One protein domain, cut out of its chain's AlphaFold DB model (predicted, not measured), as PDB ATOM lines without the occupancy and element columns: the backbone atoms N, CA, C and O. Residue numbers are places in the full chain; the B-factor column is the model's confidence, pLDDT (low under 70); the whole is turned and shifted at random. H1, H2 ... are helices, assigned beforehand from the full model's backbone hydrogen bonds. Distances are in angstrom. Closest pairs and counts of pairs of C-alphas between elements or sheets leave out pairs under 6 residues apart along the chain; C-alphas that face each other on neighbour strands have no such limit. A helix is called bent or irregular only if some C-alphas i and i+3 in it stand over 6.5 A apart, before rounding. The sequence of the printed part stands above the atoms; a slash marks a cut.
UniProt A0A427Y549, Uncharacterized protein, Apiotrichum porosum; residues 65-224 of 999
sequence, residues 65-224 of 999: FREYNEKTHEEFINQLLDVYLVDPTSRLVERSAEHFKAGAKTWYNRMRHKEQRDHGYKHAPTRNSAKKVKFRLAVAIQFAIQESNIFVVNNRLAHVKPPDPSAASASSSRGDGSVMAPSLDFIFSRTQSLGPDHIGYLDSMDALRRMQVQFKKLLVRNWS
ATOM      1  N   PHE A  65      28.958   5.333 129.822       59.62
ATOM      2  CA  PHE A  65      29.639   5.157 131.117       59.62
ATOM      3  C   PHE A  65      29.582   6.428 131.981       59.62
ATOM      4  O   PHE A  65      29.494   6.361 133.208       59.62
ATOM      5  N   ARG A  66      29.567   7.607 131.346       62.31
ATOM      6  CA  ARG A  66      29.413   8.889 132.041       62.31
ATOM      7  C   ARG A  66      28.008   9.058 132.612       62.31
ATOM      8  O   ARG A  66      27.881   9.445 133.769       62.31
ATOM      9  N   GLU A  67      26.974   8.762 131.828       66.06
ATOM     10  CA  GLU A  67      25.579   8.836 132.283       66.06
ATOM     11  C   GLU A  67      25.283   7.799 133.376       66.06
ATOM     12  O   GLU A  67      24.609   8.118 134.352       66.06
ATOM     13  N   TYR A  68      25.864   6.599 133.284       69.38
ATOM     14  CA  TYR A  68      25.787   5.575 134.329       69.38
ATOM     15  C   TYR A  68      26.438   6.022 135.649       69.38
ATOM     16  O   TYR A  68      25.831   5.897 136.715       69.38
ATOM     17  N   ASN A  69      27.647   6.594 135.596       70.94
ATOM     18  CA  ASN A  69      28.333   7.108 136.786       70.94
ATOM     19  C   ASN A  69      27.630   8.334 137.389       70.94
ATOM     20  O   ASN A  69      27.606   8.492 138.605       70.94
ATOM     21  N   GLU A  70      27.023   9.193 136.567       76.50
ATOM     22  CA  GLU A  70      26.207  10.307 137.059       76.50
ATOM     23  C   GLU A  70      24.918   9.795 137.723       76.50
ATOM     24  O   GLU A  70      24.594  10.213 138.830       76.50
ATOM     25  N   LYS A  71      24.220   8.832 137.104       78.94
ATOM     26  CA  LYS A  71      22.987   8.238 137.641       78.94
ATOM     27  C   LYS A  71      23.224   7.496 138.961       78.94
ATOM     28  O   LYS A  71      22.512   7.746 139.928       78.94
ATOM     29  N   THR A  72      24.249   6.648 139.034       78.88
ATOM     30  CA  THR A  72      24.624   5.947 140.279       78.88
ATOM     31  C   THR A  72      25.163   6.903 141.351       78.88
ATOM     32  O   THR A  72      25.069   6.608 142.545       78.88
ATOM     33  N   HIS A  73      25.672   8.081 140.968       84.56
ATOM     34  CA  HIS A  73      25.948   9.169 141.908       84.56
ATOM     35  C   HIS A  73      24.659   9.827 142.417       84.56
ATOM     36  O   HIS A  73      24.507  10.010 143.623       84.56
ATOM     37  N   GLU A  74      23.695  10.132 141.544       87.00
ATOM     38  CA  GLU A  74      22.399  10.683 141.959       87.00
ATOM     39  C   GLU A  74      21.616   9.725 142.872       87.00
ATOM     40  O   GLU A  74      21.019  10.168 143.851       87.00
ATOM     41  N   GLU A  75      21.646   8.420 142.593       87.81
ATOM     42  CA  GLU A  75      21.021   7.380 143.422       87.81
ATOM     43  C   GLU A  75      21.647   7.322 144.825       87.81
ATOM     44  O   GLU A  75      20.920   7.332 145.819       87.81
ATOM     45  N   PHE A  76      22.978   7.370 144.928       88.75
ATOM     46  CA  PHE A  76      23.695   7.435 146.207       88.75
ATOM     47  C   PHE A  76      23.438   8.743 146.978       88.75
ATOM     48  O   PHE A  76      23.271   8.727 148.198       88.75
ATOM     49  N   ILE A  77      23.341   9.880 146.279       92.44
ATOM     50  CA  ILE A  77      22.945  11.162 146.882       92.44
ATOM     51  C   ILE A  77      21.511  11.092 147.418       92.44
ATOM     52  O   ILE A  77      21.261  11.571 148.521       92.44
ATOM     53  N   ASN A  78      20.579  10.470 146.691       92.94
ATOM     54  CA  ASN A  78      19.208  10.279 147.166       92.94
ATOM     55  C   ASN A  78      19.170   9.385 148.420       92.94
ATOM     56  O   ASN A  78      18.561   9.784 149.408       92.94
ATOM     57  N   GLN A  79      19.895   8.258 148.434       92.56
ATOM     58  CA  GLN A  79      20.015   7.377 149.609       92.56
ATOM     59  C   GLN A  79      20.565   8.114 150.842       92.56
ATOM     60  O   GLN A  79      20.017   7.996 151.938       92.56
ATOM     61  N   LEU A  80      21.613   8.929 150.674       92.69
ATOM     62  CA  LEU A  80      22.138   9.774 151.752       92.69
ATOM     63  C   LEU A  80      21.143  10.865 152.192       92.69
ATOM     64  O   LEU A  80      21.102  11.207 153.372       92.69
ATOM     65  N   LEU A  81      20.336  11.416 151.279       94.38
ATOM     66  CA  LEU A  81      19.274  12.366 151.625       94.38
ATOM     67  C   LEU A  81      18.118  11.696 152.385       94.38
ATOM     68  O   LEU A  81      17.560  12.325 153.281       94.38
ATOM     69  N   ASP A  82      17.764  10.448 152.074       93.81
ATOM     70  CA  ASP A  82      16.786   9.661 152.840       93.81
ATOM     71  C   ASP A  82      17.268   9.416 154.276       93.81
ATOM     72  O   ASP A  82      16.551   9.708 155.237       93.81
ATOM     73  N   VAL A  83      18.523   8.989 154.422       92.62
ATOM     74  CA  VAL A  83      19.224   8.835 155.708       92.62
ATOM     75  C   VAL A  83      19.241  10.152 156.497       92.62
ATOM     76  O   VAL A  83      18.813  10.204 157.646       92.62
ATOM     77  N   TYR A  84      19.648  11.267 155.883       93.94
ATOM     78  CA  TYR A  84      19.789  12.535 156.603       93.94
ATOM     79  C   TYR A  84      18.486  13.327 156.826       93.94
ATOM     80  O   TYR A  84      18.473  14.195 157.704       93.94
ATOM     81  N   LEU A  85      17.402  13.067 156.083       93.12
ATOM     82  CA  LEU A  85      16.149  13.840 156.174       93.12
ATOM     83  C   LEU A  85      14.916  13.032 156.594       93.12
ATOM     84  O   LEU A  85      13.951  13.647 157.046       93.12
ATOM     85  N   VAL A  86      14.893  11.705 156.436       91.25
ATOM     86  CA  VAL A  86      13.671  10.889 156.595       91.25
ATOM     87  C   VAL A  86      13.800   9.881 157.738       91.25
ATOM     88  O   VAL A  86      12.928   9.841 158.611       91.25
ATOM     89  N   ASP A  87      14.888   9.108 157.767       90.25
ATOM     90  CA  ASP A  87      15.128   8.043 158.751       90.25
ATOM     91  C   ASP A  87      15.129   8.583 160.201       90.25
ATOM     92  O   ASP A  87      15.926   9.461 160.538       90.25
ATOM     93  N   PRO A  88      14.262   8.087 161.109       84.44
ATOM     94  CA  PRO A  88      14.222   8.554 162.494       84.44
ATOM     95  C   PRO A  88      15.509   8.304 163.291       84.44
ATOM     96  O   PRO A  88      15.761   9.037 164.250       84.44
ATOM     97  N   THR A  89      16.317   7.310 162.918       84.00
ATOM     98  CA  THR A  89      17.574   6.986 163.606       84.00
ATOM     99  C   THR A  89      18.694   7.947 163.213       84.00
ATOM    100  O   THR A  89      19.367   8.483 164.091       84.00
ATOM    101  N   SER A  90      18.838   8.246 161.920       85.38
ATOM    102  CA  SER A  90      20.018   8.916 161.365       85.38
ATOM    103  C   SER A  90      19.789  10.343 160.845       85.38
ATOM    104  O   SER A  90      20.762  11.048 160.560       85.38
ATOM    105  N   ARG A  91      18.536  10.826 160.808       89.38
ATOM    106  CA  ARG A  91      18.222  12.196 160.367       89.38
ATOM    107  C   ARG A  91      18.926  13.283 161.181       89.38
ATOM    108  O   ARG A  91      19.024  13.208 162.409       89.38
ATOM    109  N   LEU A  92      19.305  14.352 160.480       88.00
ATOM    110  CA  LEU A  92      20.001  15.540 160.995       88.00
ATOM    111  C   LEU A  92      19.039  16.629 161.516       88.00
ATOM    112  O   LEU A  92      19.425  17.784 161.660       88.00
ATOM    113  N   VAL A  93      17.768  16.287 161.741       87.25
ATOM    114  CA  VAL A  93      16.656  17.224 161.987       87.25
ATOM    115  C   VAL A  93      15.610  16.610 162.924       87.25
ATOM    116  O   VAL A  93      15.410  15.396 162.949       87.25
ATOM    117  N   GLU A  94      14.877  17.439 163.678       78.88
ATOM    118  CA  GLU A  94      13.866  16.964 164.646       78.88
ATOM    119  C   GLU A  94      12.762  16.082 164.032       78.88
ATOM    120  O   GLU A  94      12.176  15.254 164.730       78.88
ATOM    121  N   ARG A  95      12.430  16.280 162.750       83.88
ATOM    122  CA  ARG A  95      11.256  15.715 162.057       83.88
ATOM    123  C   ARG A  95      11.633  15.283 160.640       83.88
ATOM    124  O   ARG A  95      12.635  15.755 160.118       83.88
ATOM    125  N   SER A  96      10.812  14.434 160.014       87.50
ATOM    126  CA  SER A  96      10.991  14.107 158.593       87.50
ATOM    127  C   SER A  96      10.892  15.376 157.738       87.50
ATOM    128  O   SER A  96       9.936  16.145 157.849       87.50
ATOM    129  N   ALA A  97      11.907  15.582 156.908       89.56
ATOM    130  CA  ALA A  97      12.191  16.801 156.162       89.56
ATOM    131  C   ALA A  97      12.305  16.522 154.650       89.56
ATOM    132  O   ALA A  97      12.982  17.242 153.924       89.56
ATOM    133  N   GLU A  98      11.636  15.472 154.161       91.06
ATOM    134  CA  GLU A  98      11.702  14.983 152.775       91.06
ATOM    135  C   GLU A  98      11.566  16.078 151.699       91.06
ATOM    136  O   GLU A  98      12.272  16.062 150.692       91.06
ATOM    137  N   HIS A  99      10.706  17.073 151.914       89.56
ATOM    138  CA  HIS A  99      10.499  18.160 150.955       89.56
ATOM    139  C   HIS A  99      11.752  19.036 150.730       89.56
ATOM    140  O   HIS A  99      11.844  19.711 149.703       89.56
ATOM    141  N   PHE A 100      12.749  18.982 151.621       91.06
ATOM    142  CA  PHE A 100      14.048  19.632 151.438       91.06
ATOM    143  C   PHE A 100      14.996  18.892 150.482       91.06
ATOM    144  O   PHE A 100      15.958  19.514 150.030       91.06
ATOM    145  N   LYS A 101      14.735  17.625 150.104       92.44
ATOM    146  CA  LYS A 101      15.590  16.828 149.191       92.44
ATOM    147  C   LYS A 101      15.995  17.608 147.932       92.44
ATOM    148  O   LYS A 101      17.174  17.676 147.592       92.44
ATOM    149  N   ALA A 102      15.031  18.253 147.268       90.12
ATOM    150  CA  ALA A 102      15.270  19.021 146.043       90.12
ATOM    151  C   ALA A 102      16.135  20.278 146.277       90.12
ATOM    152  O   ALA A 102      17.010  20.592 145.466       90.12
ATOM    153  N   GLY A 103      15.938  20.974 147.402       89.81
ATOM    154  CA  GLY A 103      16.761  22.120 147.799       89.81
ATOM    155  C   GLY A 103      18.192  21.704 148.149       89.81
ATOM    156  O   GLY A 103      19.146  22.311 147.663       89.81
ATOM    157  N   ALA A 104      18.350  20.621 148.911       92.38
ATOM    158  CA  ALA A 104      19.650  20.063 149.274       92.38
ATOM    159  C   ALA A 104      20.421  19.559 148.040       92.38
ATOM    160  O   ALA A 104      21.589  19.903 147.878       92.38
ATOM    161  N   LYS A 105      19.769  18.846 147.107       92.44
ATOM    162  CA  LYS A 105      20.374  18.446 145.822       92.44
ATOM    163  C   LYS A 105      20.782  19.659 144.974       92.44
ATOM    164  O   LYS A 105      21.861  19.664 144.385       92.44
ATOM    165  N   THR A 106      19.975  20.723 144.967       91.25
ATOM    166  CA  THR A 106      20.318  21.989 144.292       91.25
ATOM    167  C   THR A 106      21.561  22.636 144.909       91.25
ATOM    168  O   THR A 106      22.472  23.031 144.179       91.25
ATOM    169  N   TRP A 107      21.654  22.709 146.240       91.75
ATOM    170  CA  TRP A 107      22.840  23.227 146.929       91.75
ATOM    171  C   TRP A 107      24.079  22.351 146.734       91.75
ATOM    172  O   TRP A 107      25.149  22.888 146.452       91.75
ATOM    173  N   TYR A 108      23.938  21.028 146.790       92.62
ATOM    174  CA  TYR A 108      25.016  20.085 146.506       92.62
ATOM    175  C   TYR A 108      25.582  20.287 145.089       92.62
ATOM    176  O   TYR A 108      26.794  20.433 144.918       92.62
ATOM    177  N   ASN A 109      24.713  20.421 144.081       90.00
ATOM    178  CA  ASN A 109      25.136  20.690 142.706       90.00
ATOM    179  C   ASN A 109      25.771  22.087 142.547       90.00
ATOM    180  O   ASN A 109      26.783  22.210 141.855       90.00
ATOM    181  N   ARG A 110      25.281  23.129 143.246       88.94
ATOM    182  CA  ARG A 110      25.955  24.449 143.317       88.94
ATOM    183  C   ARG A 110      27.382  24.329 143.882       88.94
ATOM    184  O   ARG A 110      28.307  24.913 143.319       88.94
ATOM    185  N   MET A 111      27.578  23.563 144.962       89.12
ATOM    186  CA  MET A 111      28.893  23.324 145.580       89.12
ATOM    187  C   MET A 111      29.842  22.578 144.636       89.12
ATOM    188  O   MET A 111      30.959  23.035 144.389       89.12
ATOM    189  N   ARG A 112      29.365  21.484 144.038       85.94
ATOM    190  CA  ARG A 112      30.106  20.663 143.074       85.94
ATOM    191  C   ARG A 112      30.530  21.450 141.829       85.94
ATOM    192  O   ARG A 112      31.695  21.387 141.444       85.94
ATOM    193  N   HIS A 113      29.633  22.236 141.230       84.81
ATOM    194  CA  HIS A 113      29.975  23.081 140.078       84.81
ATOM    195  C   HIS A 113      31.005  24.166 140.411       84.81
ATOM    196  O   HIS A 113      31.788  24.553 139.542       84.81
ATOM    197  N   LYS A 114      31.042  24.639 141.664       84.31
ATOM    198  CA  LYS A 114      32.088  25.556 142.117       84.31
ATOM    199  C   LYS A 114      33.454  24.876 142.132       84.31
ATOM    200  O   LYS A 114      34.372  25.396 141.522       84.31
ATOM    201  N   GLU A 115      33.592  23.702 142.748       78.44
ATOM    202  CA  GLU A 115      34.875  22.973 142.774       78.44
ATOM    203  C   GLU A 115      35.361  22.575 141.374       78.44
ATOM    204  O   GLU A 115      36.556  22.656 141.095       78.44
ATOM    205  N   GLN A 116      34.444  22.193 140.474       78.19
ATOM    206  CA  GLN A 116      34.762  21.917 139.065       78.19
ATOM    207  C   GLN A 116      35.384  23.136 138.362       78.19
ATOM    208  O   GLN A 116      36.251  22.968 137.505       78.19
ATOM    209  N   ARG A 117      34.970  24.357 138.732       78.00
ATOM    210  CA  ARG A 117      35.543  25.619 138.240       78.00
ATOM    211  C   ARG A 117      36.834  25.993 138.975       78.00
ATOM    212  O   ARG A 117      37.828  26.270 138.318       78.00
ATOM    213  N   ASP A 118      36.811  25.994 140.306       72.50
ATOM    214  CA  ASP A 118      37.901  26.462 141.177       72.50
ATOM    215  C   ASP A 118      39.161  25.571 141.076       72.50
ATOM    216  O   ASP A 118      40.268  26.045 141.329       72.50
ATOM    217  N   HIS A 119      39.012  24.290 140.710       66.62
ATOM    218  CA  HIS A 119      40.113  23.318 140.646       66.62
ATOM    219  C   HIS A 119      40.271  22.605 139.289       66.62
ATOM    220  O   HIS A 119      41.122  21.731 139.158       66.62
ATOM    221  N   GLY A 120      39.439  22.906 138.285       56.66
ATOM    222  CA  GLY A 120      39.507  22.297 136.945       56.66
ATOM    223  C   GLY A 120      39.145  20.802 136.852       56.66
ATOM    224  O   GLY A 120      39.050  20.264 135.747       56.66
ATOM    225  N   TYR A 121      38.912  20.116 137.978       57.44
ATOM    226  CA  TYR A 121      38.583  18.690 138.014       57.44
ATOM    227  C   TYR A 121      37.199  18.399 137.411       57.44
ATOM    228  O   TYR A 121      36.177  18.478 138.094       57.44
ATOM    229  N   LYS A 122      37.166  17.980 136.143       53.41
ATOM    230  CA  LYS A 122      35.927  17.593 135.446       53.41
ATOM    231  C   LYS A 122      35.208  16.410 136.122       53.41
ATOM    232  O   LYS A 122      33.985  16.461 136.269       53.41
ATOM    233  N   HIS A 123      35.959  15.397 136.573       50.12
ATOM    234  CA  HIS A 123      35.422  14.081 136.972       50.12
ATOM    235  C   HIS A 123      35.644  13.690 138.447       50.12
ATOM    236  O   HIS A 123      34.938  12.829 138.960       50.12
ATOM    237  N   ALA A 124      36.517  14.377 139.194       44.38
ATOM    238  CA  ALA A 124      36.746  14.069 140.614       44.38
ATOM    239  C   ALA A 124      35.514  14.143 141.561       44.38
ATOM    240  O   ALA A 124      35.545  13.454 142.584       44.38
ATOM    241  N   PRO A 125      34.445  14.946 141.330       54.69
ATOM    242  CA  PRO A 125      33.388  15.098 142.335       54.69
ATOM    243  C   PRO A 125      32.259  14.049 142.287       54.69
ATOM    244  O   PRO A 125      31.382  14.124 143.142       54.69
ATOM    245  N   THR A 126      32.250  13.099 141.341       58.81
ATOM    246  CA  THR A 126      31.178  12.079 141.190       58.81
ATOM    247  C   THR A 126      31.433  10.757 141.919       58.81
ATOM    248  O   THR A 126      30.554   9.903 141.963       58.81
ATOM    249  N   ARG A 127      32.621  10.533 142.497       66.62
ATOM    250  CA  ARG A 127      32.950   9.242 143.125       66.62
ATOM    251  C   ARG A 127      32.235   9.075 144.473       66.62
ATOM    252  O   ARG A 127      32.598   9.728 145.447       66.62
ATOM    253  N   ASN A 128      31.284   8.140 144.552       64.38
ATOM    254  CA  ASN A 128      30.485   7.860 145.761       64.38
ATOM    255  C   ASN A 128      31.329   7.553 147.011       64.38
ATOM    256  O   ASN A 128      30.982   7.977 148.109       64.38
ATOM    257  N   SER A 129      32.484   6.895 146.855       61.56
ATOM    258  CA  SER A 129      33.394   6.596 147.972       61.56
ATOM    259  C   SER A 129      34.205   7.803 148.483       61.56
ATOM    260  O   SER A 129      35.038   7.645 149.373       61.56
ATOM    261  N   ALA A 130      34.038   9.005 147.920       68.44
ATOM    262  CA  ALA A 130      34.777  10.185 148.357       68.44
ATOM    263  C   ALA A 130      34.147  10.790 149.624       68.44
ATOM    264  O   ALA A 130      33.078  11.396 149.556       68.44
ATOM    265  N   LYS A 131      34.851  10.718 150.768       73.44
ATOM    266  CA  LYS A 131      34.405  11.244 152.082       73.44
ATOM    267  C   LYS A 131      33.752  12.638 152.010       73.44
ATOM    268  O   LYS A 131      32.732  12.881 152.650       73.44
ATOM    269  N   LYS A 132      34.291  13.531 151.165       81.94
ATOM    270  CA  LYS A 132      33.779  14.895 150.912       81.94
ATOM    271  C   LYS A 132      32.293  14.949 150.524       81.94
ATOM    272  O   LYS A 132      31.649  15.950 150.820       81.94
ATOM    273  N   VAL A 133      31.736  13.913 149.886       85.94
ATOM    274  CA  VAL A 133      30.322  13.874 149.468       85.94
ATOM    275  C   VAL A 133      29.387  13.997 150.673       85.94
ATOM    276  O   VAL A 133      28.512  14.863 150.658       85.94
ATOM    277  N   LYS A 134      29.623  13.219 151.740       89.75
ATOM    278  CA  LYS A 134      28.814  13.257 152.970       89.75
ATOM    279  C   LYS A 134      28.813  14.661 153.596       89.75
ATOM    280  O   LYS A 134      27.754  15.239 153.832       89.75
ATOM    281  N   PHE A 135      30.002  15.251 153.766       91.06
ATOM    282  CA  PHE A 135      30.169  16.601 154.321       91.06
ATOM    283  C   PHE A 135      29.484  17.688 153.479       91.06
ATOM    284  O   PHE A 135      28.761  18.519 154.029       91.06
ATOM    285  N   ARG A 136      29.671  17.683 152.150       90.38
ATOM    286  CA  ARG A 136      28.990  18.630 151.246       90.38
ATOM    287  C   ARG A 136      27.476  18.509 151.361       90.38
ATOM    288  O   ARG A 136      26.797  19.528 151.393       90.38
ATOM    289  N   LEU A 137      26.946  17.288 151.430       93.50
ATOM    290  CA  LEU A 137      25.507  17.059 151.502       93.50
ATOM    291  C   LEU A 137      24.914  17.533 152.837       93.50
ATOM    292  O   LEU A 137      23.870  18.179 152.832       93.50
ATOM    293  N   ALA A 138      25.603  17.312 153.958       94.06
ATOM    294  CA  ALA A 138      25.186  17.829 155.263       94.06
ATOM    295  C   ALA A 138      25.155  19.375 155.302       94.06
ATOM    296  O   ALA A 138      24.174  19.968 155.756       94.06
ATOM    297  N   VAL A 139      26.172  20.045 154.740       94.31
ATOM    298  CA  VAL A 139      26.175  21.516 154.586       94.31
ATOM    299  C   VAL A 139      25.097  21.979 153.593       94.31
ATOM    300  O   VAL A 139      24.455  23.003 153.815       94.31
ATOM    301  N   ALA A 140      24.836  21.224 152.523       94.19
ATOM    302  CA  ALA A 140      23.788  21.536 151.551       94.19
ATOM    303  C   ALA A 140      22.371  21.413 152.140       94.19
ATOM    304  O   ALA A 140      21.514  22.237 151.823       94.19
ATOM    305  N   ILE A 141      22.135  20.448 153.035       94.25
ATOM    306  CA  ILE A 141      20.911  20.349 153.845       94.25
ATOM    307  C   ILE A 141      20.771  21.582 154.742       94.25
ATOM    308  O   ILE A 141      19.734  22.246 154.707       94.25
ATOM    309  N   GLN A 142      21.820  21.934 155.495       93.31
ATOM    310  CA  GLN A 142      21.817  23.119 156.358       93.31
ATOM    311  C   GLN A 142      21.484  24.390 155.557       93.31
ATOM    312  O   GLN A 142      20.613  25.161 155.961       93.31
ATOM    313  N   PHE A 143      22.122  24.594 154.400       92.31
ATOM    314  CA  PHE A 143      21.885  25.770 153.561       92.31
ATOM    315  C   PHE A 143      20.495  25.774 152.913       92.31
ATOM    316  O   PHE A 143      19.879  26.836 152.848       92.31
ATOM    317  N   ALA A 144      19.963  24.621 152.496       91.94
ATOM    318  CA  ALA A 144      18.607  24.521 151.954       91.94
ATOM    319  C   ALA A 144      17.536  24.903 152.993       91.94
ATOM    320  O   ALA A 144      16.597  25.634 152.669       91.94
ATOM    321  N   ILE A 145      17.697  24.462 154.247       91.88
ATOM    322  CA  ILE A 145      16.776  24.814 155.337       91.88
ATOM    323  C   ILE A 145      16.925  26.299 155.709       91.88
ATOM    324  O   ILE A 145      15.920  26.992 155.855       91.88
ATOM    325  N   GLN A 146      18.148  26.843 155.782       90.44
ATOM    326  CA  GLN A 146      18.346  28.273 156.073       90.44
ATOM    327  C   GLN A 146      17.798  29.183 154.957       90.44
ATOM    328  O   GLN A 146      17.071  30.127 155.264       90.44
ATOM    329  N   GLU A 147      18.049  28.882 153.676       89.06
ATOM    330  CA  GLU A 147      17.502  29.632 152.527       89.06
ATOM    331  C   GLU A 147      15.959  29.634 152.536       89.06
ATOM    332  O   GLU A 147      15.336  30.678 152.334       89.06
ATOM    333  N   SER A 148      15.344  28.487 152.845       89.94
ATOM    334  CA  SER A 148      13.891  28.317 152.974       89.94
ATOM    335  C   SER A 148      13.296  29.114 154.136       89.94
ATOM    336  O   SER A 148      12.383  29.919 153.932       89.94
ATOM    337  N   ASN A 149      13.832  28.947 155.348       90.31
ATOM    338  CA  ASN A 149      13.318  29.612 156.543       90.31
ATOM    339  C   ASN A 149      13.438  31.139 156.408       90.31
ATOM    340  O   ASN A 149      12.501  31.873 156.732       90.31
ATOM    341  N   ILE A 150      14.561  31.623 155.861       89.12
ATOM    342  CA  ILE A 150      14.794  33.046 155.582       89.12
ATOM    343  C   ILE A 150      13.818  33.566 154.515       89.12
ATOM    344  O   ILE A 150      13.306  34.676 154.661       89.12
ATOM    345  N   PHE A 151      13.495  32.789 153.475       87.44
ATOM    346  CA  PHE A 151      12.473  33.161 152.488       87.44
ATOM    347  C   PHE A 151      11.078  33.306 153.125       87.44
ATOM    348  O   PHE A 151      10.429  34.337 152.940       87.44
ATOM    349  N   VAL A 152      10.638  32.340 153.944       89.62
ATOM    350  CA  VAL A 152       9.350  32.417 154.665       89.62
ATOM    351  C   VAL A 152       9.293  33.645 155.576       89.62
ATOM    352  O   VAL A 152       8.325  34.405 155.531       89.62
ATOM    353  N   VAL A 153      10.341  33.873 156.370       90.62
ATOM    354  CA  VAL A 153      10.430  35.005 157.303       90.62
ATOM    355  C   VAL A 153      10.447  36.348 156.577       90.62
ATOM    356  O   VAL A 153       9.731  37.260 156.988       90.62
ATOM    357  N   ASN A 154      11.184  36.470 155.470       88.88
ATOM    358  CA  ASN A 154      11.185  37.683 154.650       88.88
ATOM    359  C   ASN A 154       9.797  37.996 154.085       88.88
ATOM    360  O   ASN A 154       9.374  39.146 154.138       88.88
ATOM    361  N   ASN A 155       9.069  36.985 153.605       88.75
ATOM    362  CA  ASN A 155       7.716  37.167 153.080       88.75
ATOM    363  C   ASN A 155       6.713  37.562 154.180       88.75
ATOM    364  O   ASN A 155       5.843  38.395 153.942       88.75
ATOM    365  N   ARG A 156       6.852  37.023 155.402       90.38
ATOM    366  CA  ARG A 156       6.042  37.435 156.567       90.38
ATOM    367  C   ARG A 156       6.338  38.877 156.993       90.38
ATOM    368  O   ARG A 156       5.415  39.663 157.189       90.38
ATOM    369  N   LEU A 157       7.618  39.230 157.101       90.56
ATOM    370  CA  LEU A 157       8.082  40.542 157.561       90.56
ATOM    371  C   LEU A 157       8.113  41.619 156.464       90.56
ATOM    372  O   LEU A 157       8.494  42.748 156.764       90.56
ATOM    373  N   ALA A 158       7.694  41.328 155.228       88.19
ATOM    374  CA  ALA A 158       7.780  42.230 154.068       88.19
ATOM    375  C   ALA A 158       7.084  43.599 154.242       88.19
ATOM    376  O   ALA A 158       7.326  44.518 153.462       88.19
ATOM    377  N   HIS A 159       6.227  43.739 155.255       87.19
ATOM    378  CA  HIS A 159       5.526  44.975 155.601       87.19
ATOM    379  C   HIS A 159       6.227  45.811 156.701       87.19
ATOM    380  O   HIS A 159       5.909  46.987 156.862       87.19
ATOM    381  N   VAL A 160       7.196  45.237 157.434       86.44
ATOM    382  CA  VAL A 160       7.997  45.912 158.486       86.44
ATOM    383  C   VAL A 160       9.461  46.065 158.070       86.44
ATOM    384  O   VAL A 160      10.082  47.113 158.279       86.44
ATOM    385  N   LYS A 161      10.029  45.005 157.486       84.44
ATOM    386  CA  LYS A 161      11.375  44.984 156.922       84.44
ATOM    387  C   LYS A 161      11.360  45.783 155.612       84.44
ATOM    388  O   LYS A 161      10.475  45.559 154.790       84.44
ATOM    389  N   PRO A 162      12.313  46.707 155.379       77.81
ATOM    390  CA  PRO A 162      12.370  47.438 154.117       77.81
ATOM    391  C   PRO A 162      12.523  46.459 152.940       77.81
ATOM    392  O   PRO A 162      13.318  45.521 153.054       77.81
ATOM    393  N   PRO A 163      11.811  46.671 151.814       68.25
ATOM    394  CA  PRO A 163      11.898  45.791 150.657       68.25
ATOM    395  C   PRO A 163      13.334  45.766 150.143       68.25
ATOM    396  O   PRO A 163      13.969  46.807 149.948       68.25
ATOM    397  N   ASP A 164      13.853  44.558 149.969       66.50
ATOM    398  CA  ASP A 164      15.252  44.340 149.651       66.50
ATOM    399  C   ASP A 164      15.429  44.202 148.130       66.50
ATOM    400  O   ASP A 164      14.833  43.297 147.538       66.50
ATOM    401  N   PRO A 165      16.235  45.059 147.475       57.88
ATOM    402  CA  PRO A 165      16.354  45.067 146.017       57.88
ATOM    403  C   PRO A 165      16.961  43.775 145.445       57.88
ATOM    404  O   PRO A 165      16.832  43.534 144.248       57.88
ATOM    405  N   SER A 166      17.588  42.924 146.269       54.62
ATOM    406  CA  SER A 166      18.118  41.618 145.842       54.62
ATOM    407  C   SER A 166      17.090  40.474 145.884       54.62
ATOM    408  O   SER A 166      17.274  39.453 145.215       54.62
ATOM    409  N   ALA A 167      15.998  40.622 146.648       54.00
ATOM    410  CA  ALA A 167      15.109  39.510 147.007       54.00
ATOM    411  C   ALA A 167      14.284  38.943 145.836       54.00
ATOM    412  O   ALA A 167      13.845  37.796 145.904       54.00
ATOM    413  N   ALA A 168      14.131  39.694 144.740       50.16
ATOM    414  CA  ALA A 168      13.409  39.257 143.539       50.16
ATOM    415  C   ALA A 168      14.009  38.003 142.857       50.16
ATOM    416  O   ALA A 168      13.356  37.393 142.015       50.16
ATOM    417  N   SER A 169      15.237  37.611 143.216       48.66
ATOM    418  CA  SER A 169      15.954  36.463 142.640       48.66
ATOM    419  C   SER A 169      15.721  35.122 143.358       48.66
ATOM    420  O   SER A 169      16.068  34.075 142.815       48.66
ATOM    421  N   ALA A 170      15.117  35.112 144.552       53.53
ATOM    422  CA  ALA A 170      14.989  33.916 145.401       53.53
ATOM    423  C   ALA A 170      13.773  33.013 145.070       53.53
ATOM    424  O   ALA A 170      13.300  32.260 145.915       53.53
ATOM    425  N   SER A 171      13.238  33.082 143.850       48.44
ATOM    426  CA  SER A 171      11.909  32.565 143.471       48.44
ATOM    427  C   SER A 171      11.770  31.036 143.347       48.44
ATOM    428  O   SER A 171      10.706  30.558 142.959       48.44
ATOM    429  N   SER A 172      12.812  30.259 143.664       52.78
ATOM    430  CA  SER A 172      12.853  28.805 143.427       52.78
ATOM    431  C   SER A 172      12.675  27.936 144.680       52.78
ATOM    432  O   SER A 172      12.425  26.737 144.536       52.78
ATOM    433  N   SER A 173      12.822  28.474 145.896       59.44
ATOM    434  CA  SER A 173      12.669  27.691 147.129       59.44
ATOM    435  C   SER A 173      11.208  27.670 147.592       59.44
ATOM    436  O   SER A 173      10.614  28.692 147.937       59.44
ATOM    437  N   ARG A 174      10.607  26.473 147.641       67.75
ATOM    438  CA  ARG A 174       9.294  26.269 148.270       67.75
ATOM    439  C   ARG A 174       9.460  26.360 149.787       67.75
ATOM    440  O   ARG A 174       9.718  25.355 150.438       67.75
ATOM    441  N   GLY A 175       9.325  27.574 150.314       71.94
ATOM    442  CA  GLY A 175       9.560  27.879 151.719       71.94
ATOM    443  C   GLY A 175       8.692  27.080 152.695       71.94
ATOM    444  O   GLY A 175       7.518  27.408 152.870       71.94
ATOM    445  N   ASP A 176       9.288  26.104 153.380       79.00
ATOM    446  CA  ASP A 176       8.876  25.730 154.736       79.00
ATOM    447  C   ASP A 176       9.693  26.528 155.770       79.00
ATOM    448  O   ASP A 176      10.798  26.995 155.490       79.00
ATOM    449  N   GLY A 177       9.120  26.699 156.959       81.56
ATOM    450  CA  GLY A 177       9.774  27.242 158.148       81.56
ATOM    451  C   GLY A 177       9.440  26.456 159.421       81.56
ATOM    452  O   GLY A 177       9.565  26.999 160.517       81.56
ATOM    453  N   SER A 178       8.947  25.215 159.294       84.44
ATOM    454  CA  SER A 178       8.566  24.347 160.419       84.44
ATOM    455  C   SER A 178       9.720  23.513 160.991       84.44
ATOM    456  O   SER A 178       9.591  22.965 162.090       84.44
ATOM    457  N   VAL A 179      10.836  23.432 160.258       87.38
ATOM    458  CA  VAL A 179      12.073  22.725 160.620       87.38
ATOM    459  C   VAL A 179      13.179  23.755 160.853       87.38
ATOM    460  O   VAL A 179      13.460  24.574 159.979       87.38
ATOM    461  N   MET A 180      13.829  23.736 162.020       87.00
ATOM    462  CA  MET A 180      15.020  24.563 162.247       87.00
ATOM    463  C   MET A 180      16.226  23.953 161.518       87.00
ATOM    464  O   MET A 180      16.380  22.732 161.492       87.00
ATOM    465  N   ALA A 181      17.096  24.784 160.942       88.88
ATOM    466  CA  ALA A 181      18.339  24.295 160.357       88.88
ATOM    467  C   ALA A 181      19.312  23.863 161.471       88.88
ATOM    468  O   ALA A 181      19.546  24.656 162.383       88.88
ATOM    469  N   PRO A 182      19.903  22.658 161.414       89.00
ATOM    470  CA  PRO A 182      20.789  22.179 162.473       89.00
ATOM    471  C   PRO A 182      22.104  22.975 162.527       89.00
ATOM    472  O   PRO A 182      22.575  23.482 161.502       89.00
ATOM    473  N   SER A 183      22.724  23.064 163.708       86.62
ATOM    474  CA  SER A 183      24.116  23.523 163.845       86.62
ATOM    475  C   SER A 183      25.088  22.482 163.273       86.62
ATOM    476  O   SER A 183      24.709  21.334 163.034       86.62
ATOM    477  N   LEU A 184      26.348  22.864 163.033       89.00
ATOM    478  CA  LEU A 184      27.354  21.891 162.586       89.00
ATOM    479  C   LEU A 184      27.635  20.847 163.671       89.00
ATOM    480  O   LEU A 184      27.851  19.684 163.363       89.00
ATOM    481  N   ASP A 185      27.581  21.261 164.927       87.12
ATOM    482  CA  ASP A 185      27.905  20.459 166.104       87.12
ATOM    483  C   ASP A 185      26.764  19.460 166.386       87.12
ATOM    484  O   ASP A 185      27.012  18.297 166.701       87.12
ATOM    485  N   PHE A 186      25.506  19.857 166.129       86.88
ATOM    486  CA  PHE A 186      24.352  18.947 166.095       86.88
ATOM    487  C   PHE A 186      24.442  17.953 164.931       86.88
ATOM    488  O   PHE A 186      24.193  16.769 165.130       86.88
ATOM    489  N   ILE A 187      24.823  18.398 163.723       91.00
ATOM    490  CA  ILE A 187      25.083  17.485 162.594       91.00
ATOM    491  C   ILE A 187      26.150  16.462 162.996       91.00
ATOM    492  O   ILE A 187      25.924  15.263 162.858       91.00
ATOM    493  N   PHE A 188      27.291  16.926 163.507       91.31
ATOM    494  CA  PHE A 188      28.445  16.089 163.803       91.31
ATOM    495  C   PHE A 188      28.133  15.060 164.894       91.31
ATOM    496  O   PHE A 188      28.201  13.864 164.615       91.31
ATOM    497  N   SER A 189      27.675  15.502 166.069       88.62
ATOM    498  CA  SER A 189      27.267  14.613 167.170       88.62
ATOM    499  C   SER A 189      26.176  13.621 166.752       88.62
ATOM    500  O   SER A 189      26.274  12.429 167.053       88.62
ATOM    501  N   ARG A 190      25.180  14.054 165.962       88.31
ATOM    502  CA  ARG A 190      24.157  13.149 165.420       88.31
ATOM    503  C   ARG A 190      24.757  12.102 164.486       88.31
ATOM    504  O   ARG A 190      24.392  10.935 164.598       88.31
ATOM    505  N   THR A 191      25.698  12.473 163.617       90.75
ATOM    506  CA  THR A 191      26.381  11.515 162.731       90.75
ATOM    507  C   THR A 191      27.389  10.614 163.441       90.75
ATOM    508  O   THR A 191      27.575   9.493 162.983       90.75
ATOM    509  N   GLN A 192      27.990  11.050 164.554       90.62
ATOM    510  CA  GLN A 192      28.857  10.219 165.399       90.62
ATOM    511  C   GLN A 192      28.080   9.245 166.295       90.62
ATOM    512  O   GLN A 192      28.619   8.211 166.668       90.62
ATOM    513  N   SER A 193      26.802   9.516 166.594       87.94
ATOM    514  CA  SER A 193      25.912   8.537 167.248       87.94
ATOM    515  C   SER A 193      25.549   7.336 166.353       87.94
ATOM    516  O   SER A 193      24.869   6.410 166.792       87.94
ATOM    517  N   LEU A 194      26.006   7.348 165.097       88.75
ATOM    518  CA  LEU A 194      25.904   6.260 164.130       88.75
ATOM    519  C   LEU A 194      27.261   5.545 164.082       88.75
ATOM    520  O   LEU A 194      28.297   6.203 164.129       88.75
ATOM    521  N   GLY A 195      27.273   4.216 163.959       86.38
ATOM    522  CA  GLY A 195      28.528   3.454 163.864       86.38
ATOM    523  C   GLY A 195      29.398   3.886 162.667       86.38
ATOM    524  O   GLY A 195      28.856   4.383 161.677       86.38
ATOM    525  N   PRO A 196      30.730   3.686 162.713       88.94
ATOM    526  CA  PRO A 196      31.659   4.203 161.701       88.94
ATOM    527  C   PRO A 196      31.381   3.681 160.282       88.94
ATOM    528  O   PRO A 196      31.558   4.414 159.306       88.94
ATOM    529  N   ASP A 197      30.877   2.450 160.169       87.38
ATOM    530  CA  ASP A 197      30.485   1.814 158.903       87.38
ATOM    531  C   ASP A 197      29.186   2.387 158.310       87.38
ATOM    532  O   ASP A 197      28.833   2.111 157.161       87.38
ATOM    533  N   HIS A 198      28.442   3.192 159.074       88.44
ATOM    534  CA  HIS A 198      27.155   3.712 158.642       88.44
ATOM    535  C   HIS A 198      27.309   4.708 157.485       88.44
ATOM    536  O   HIS A 198      28.130   5.636 157.507       88.44
ATOM    537  N   ILE A 199      26.440   4.585 156.476       87.31
ATOM    538  CA  ILE A 199      26.473   5.435 155.278       87.31
ATOM    539  C   ILE A 199      26.429   6.934 155.636       87.31
ATOM    540  O   ILE A 199      27.155   7.720 155.031       87.31
ATOM    541  N   GLY A 200      25.714   7.320 156.698       87.31
ATOM    542  CA  GLY A 200      25.644   8.700 157.197       87.31
ATOM    543  C   GLY A 200      26.809   9.191 158.081       87.31
ATOM    544  O   GLY A 200      26.868  10.391 158.341       87.31
ATOM    545  N   TYR A 201      27.725   8.329 158.544       91.25
ATOM    546  CA  TYR A 201      28.792   8.696 159.498       91.25
ATOM    547  C   TYR A 201      29.773   9.753 158.951       91.25
ATOM    548  O   TYR A 201      30.196   9.649 157.794       91.25
ATOM    549  N   LEU A 202      30.168  10.722 159.786       91.25
ATOM    550  CA  LEU A 202      31.174  11.756 159.497       91.25
ATOM    551  C   LEU A 202      32.365  11.621 160.455       91.25
ATOM    552  O   LEU A 202      32.184  11.503 161.661       91.25
ATOM    553  N   ASP A 203      33.585  11.692 159.923       89.25
ATOM    554  CA  ASP A 203      34.820  11.351 160.642       89.25
ATOM    555  C   ASP A 203      35.619  12.545 161.197       89.25
ATOM    556  O   ASP A 203      36.619  12.339 161.879       89.25
ATOM    557  N   SER A 204      35.223  13.793 160.921       89.12
ATOM    558  CA  SER A 204      35.951  14.985 161.392       89.12
ATOM    559  C   SER A 204      35.077  16.239 161.439       89.12
ATOM    560  O   SER A 204      34.549  16.681 160.415       89.12
ATOM    561  N   MET A 205      34.997  16.878 162.611       90.81
ATOM    562  CA  MET A 205      34.320  18.169 162.763       90.81
ATOM    563  C   MET A 205      35.024  19.277 161.969       90.81
ATOM    564  O   MET A 205      34.372  20.067 161.288       90.81
ATOM    565  N   ASP A 206      36.358  19.292 161.950       86.50
ATOM    566  CA  ASP A 206      37.130  20.257 161.163       86.50
ATOM    567  C   ASP A 206      36.863  20.136 159.661       86.50
ATOM    568  O   ASP A 206      36.874  21.131 158.937       86.50
ATOM    569  N   ALA A 207      36.647  18.920 159.147       86.12
ATOM    570  CA  ALA A 207      36.239  18.734 157.756       86.12
ATOM    571  C   ALA A 207      34.874  19.392 157.493       86.12
ATOM    572  O   ALA A 207      34.728  20.103 156.497       86.12
ATOM    573  N   LEU A 208      33.916  19.248 158.414       89.44
ATOM    574  CA  LEU A 208      32.606  19.892 158.331       89.44
ATOM    575  C   LEU A 208      32.704  21.431 158.434       89.44
ATOM    576  O   LEU A 208      32.178  22.127 157.561       89.44
ATOM    577  N   ARG A 209      33.441  21.968 159.423       89.12
ATOM    578  CA  ARG A 209      33.706  23.415 159.585       89.12
ATOM    579  C   ARG A 209      34.386  23.999 158.334       89.12
ATOM    580  O   ARG A 209      33.905  24.989 157.778       89.12
ATOM    581  N   ARG A 210      35.438  23.352 157.808       86.06
ATOM    582  CA  ARG A 210      36.145  23.781 156.578       86.06
ATOM    583  C   ARG A 210      35.243  23.772 155.340       86.06
ATOM    584  O   ARG A 210      35.256  24.749 154.588       86.06
ATOM    585  N   MET A 211      34.431  22.730 155.139       88.12
ATOM    586  CA  MET A 211      33.464  22.676 154.030       88.12
ATOM    587  C   MET A 211      32.421  23.799 154.140       88.12
ATOM    588  O   MET A 211      32.161  24.484 153.147       88.12
ATOM    589  N   GLN A 212      31.873  24.060 155.336       90.25
ATOM    590  CA  GLN A 212      30.924  25.161 155.527       90.25
ATOM    591  C   GLN A 212      31.561  26.512 155.166       90.25
ATOM    592  O   GLN A 212      30.983  27.263 154.383       90.25
ATOM    593  N   VAL A 213      32.776  26.806 155.646       87.56
ATOM    594  CA  VAL A 213      33.490  28.061 155.336       87.56
ATOM    595  C   VAL A 213      33.809  28.197 153.836       87.56
ATOM    596  O   VAL A 213      33.629  29.275 153.261       87.56
ATOM    597  N   GLN A 214      34.223  27.114 153.166       85.19
ATOM    598  CA  GLN A 214      34.513  27.101 151.723       85.19
ATOM    599  C   GLN A 214      33.277  27.429 150.865       85.19
ATOM    600  O   GLN A 214      33.386  28.158 149.865       85.19
ATOM    601  N   PHE A 215      32.107  26.908 151.254       88.25
ATOM    602  CA  PHE A 215      30.857  27.056 150.505       88.25
ATOM    603  C   PHE A 215      29.939  28.179 150.997       88.25
ATOM    604  O   PHE A 215      29.088  28.611 150.227       88.25
ATOM    605  N   LYS A 216      30.164  28.769 152.178       85.50
ATOM    606  CA  LYS A 216      29.503  30.019 152.609       85.50
ATOM    607  C   LYS A 216      29.718  31.156 151.596       85.50
ATOM    608  O   LYS A 216      28.838  31.980 151.389       85.50
ATOM    609  N   LYS A 217      30.839  31.124 150.861       81.62
ATOM    610  CA  LYS A 217      31.143  32.005 149.714       81.62
ATOM    611  C   LYS A 217      30.252  31.791 148.467       81.62
ATOM    612  O   LYS A 217      30.404  32.534 147.506       81.62
ATOM    613  N   LEU A 218      29.370  30.784 148.440       82.38
ATOM    614  CA  LEU A 218      28.340  30.594 147.398       82.38
ATOM    615  C   LEU A 218      26.991  31.219 147.752       82.38
ATOM    616  O   LEU A 218      26.098  31.262 146.903       82.38
ATOM    617  N   LEU A 219      26.823  31.701 148.982       77.62
ATOM    618  CA  LEU A 219      25.662  32.496 149.337       77.62
ATOM    619  C   LEU A 219      25.769  33.828 148.577       77.62
ATOM    620  O   LEU A 219      26.566  34.688 148.939       77.62
ATOM    621  N   VAL A 220      24.962  33.994 147.519       65.19
ATOM    622  CA  VAL A 220      24.897  35.216 146.677       65.19
ATOM    623  C   VAL A 220      24.710  36.482 147.528       65.19
ATOM    624  O   VAL A 220      25.137  37.575 147.165       65.19
ATOM    625  N   ARG A 221      24.103  36.300 148.700       69.19
ATOM    626  CA  ARG A 221      23.970  37.246 149.796       69.19
ATOM    627  C   ARG A 221      24.459  36.555 151.069       69.19
ATOM    628  O   ARG A 221      23.879  35.540 151.449       69.19
ATOM    629  N   ASN A 222      25.420  37.142 151.783       72.06
ATOM    630  CA  ASN A 222      25.662  36.779 153.183       72.06
ATOM    631  C   ASN A 222      24.371  37.018 153.985       72.06
ATOM    632  O   ASN A 222      23.915  38.159 154.086       72.06
ATOM    633  N   TRP A 223      23.763  35.962 154.532       82.06
ATOM    634  CA  TRP A 223      22.589  36.097 155.397       82.06
ATOM    635  C   TRP A 223      22.926  36.987 156.598       82.06
ATOM    636  O   TRP A 223      23.962  36.800 157.238       82.06
ATOM    637  N   SER A 224      22.080  37.978 156.890       84.50
ATOM    638  CA  SER A 224      22.341  38.868 158.023       84.50
ATOM    639  C   SER A 224      22.046  38.158 159.346       84.50
ATOM    640  O   SER A 224      21.206  37.258 159.399       84.50
TER     641      SER A 224
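This is residues 65 to 224 of the 999 residues of an uncharacterized protein of Apiotrichum porosum (UniProt A0A427Y549). One long helix, H3, makes the core and runs along the longest axis; H1, H2 and H5 pack on it by residues 134 to 145, and its other end runs outward, with residues 156 to 161 sticking out. H1 and H2 cross it steeply, H4 and H5 form a hairpin on another side, and the long link after H3 folds back to H4. The printed part has 160 residues with five named helices, H1 to H5 in order, and no named strand: all helix. It is compact, with a radius of gyration of the C-alphas of 16.1 A and spans of 49 by 37 by 28 A.

H1, residues 65 to 85, begins at C-alpha 65 (29.639, 5.157, 131.117) and is 29.8 A long. H2, residues 98 to 118, is 30.9 A long and only just irregular: C-alphas 99 and 102 are 6.9 A apart. H3, residues 132 to 157, is 36.9 A long. H4 holds residues 184 to 192. H5, residues 205 to 216, ends at C-alpha 216 (29.503, 30.019, 152.609).

The hub H3 touches H1 at a steep tilt of 61 degrees; the closest C-alphas, Leu 80 and Lys 134, are 7.6 A apart. It touches H2 at 62 degrees, closest at Ala 104 and Ile 141, 4.8 A. It touches H5 at 51 degrees, closest at Phe 135 and Leu 208, 5.7 A. H4 and H5 touch at Phe 188 and Met 205, 6.3 A. H1 is apart from H4. Every O i to N i+4 pair is within hydrogen-bond range in H1, H3, H4 and H5; in H2, 15 of 17.

The C-alphas farthest apart, Phe 65 and Val 160, are 53.7 A apart. The printed part has no cut, and its four links are long. pLDDT is under 70 in residues 65 to 68, 119 to 130, 163 to 174 and 220 to 221.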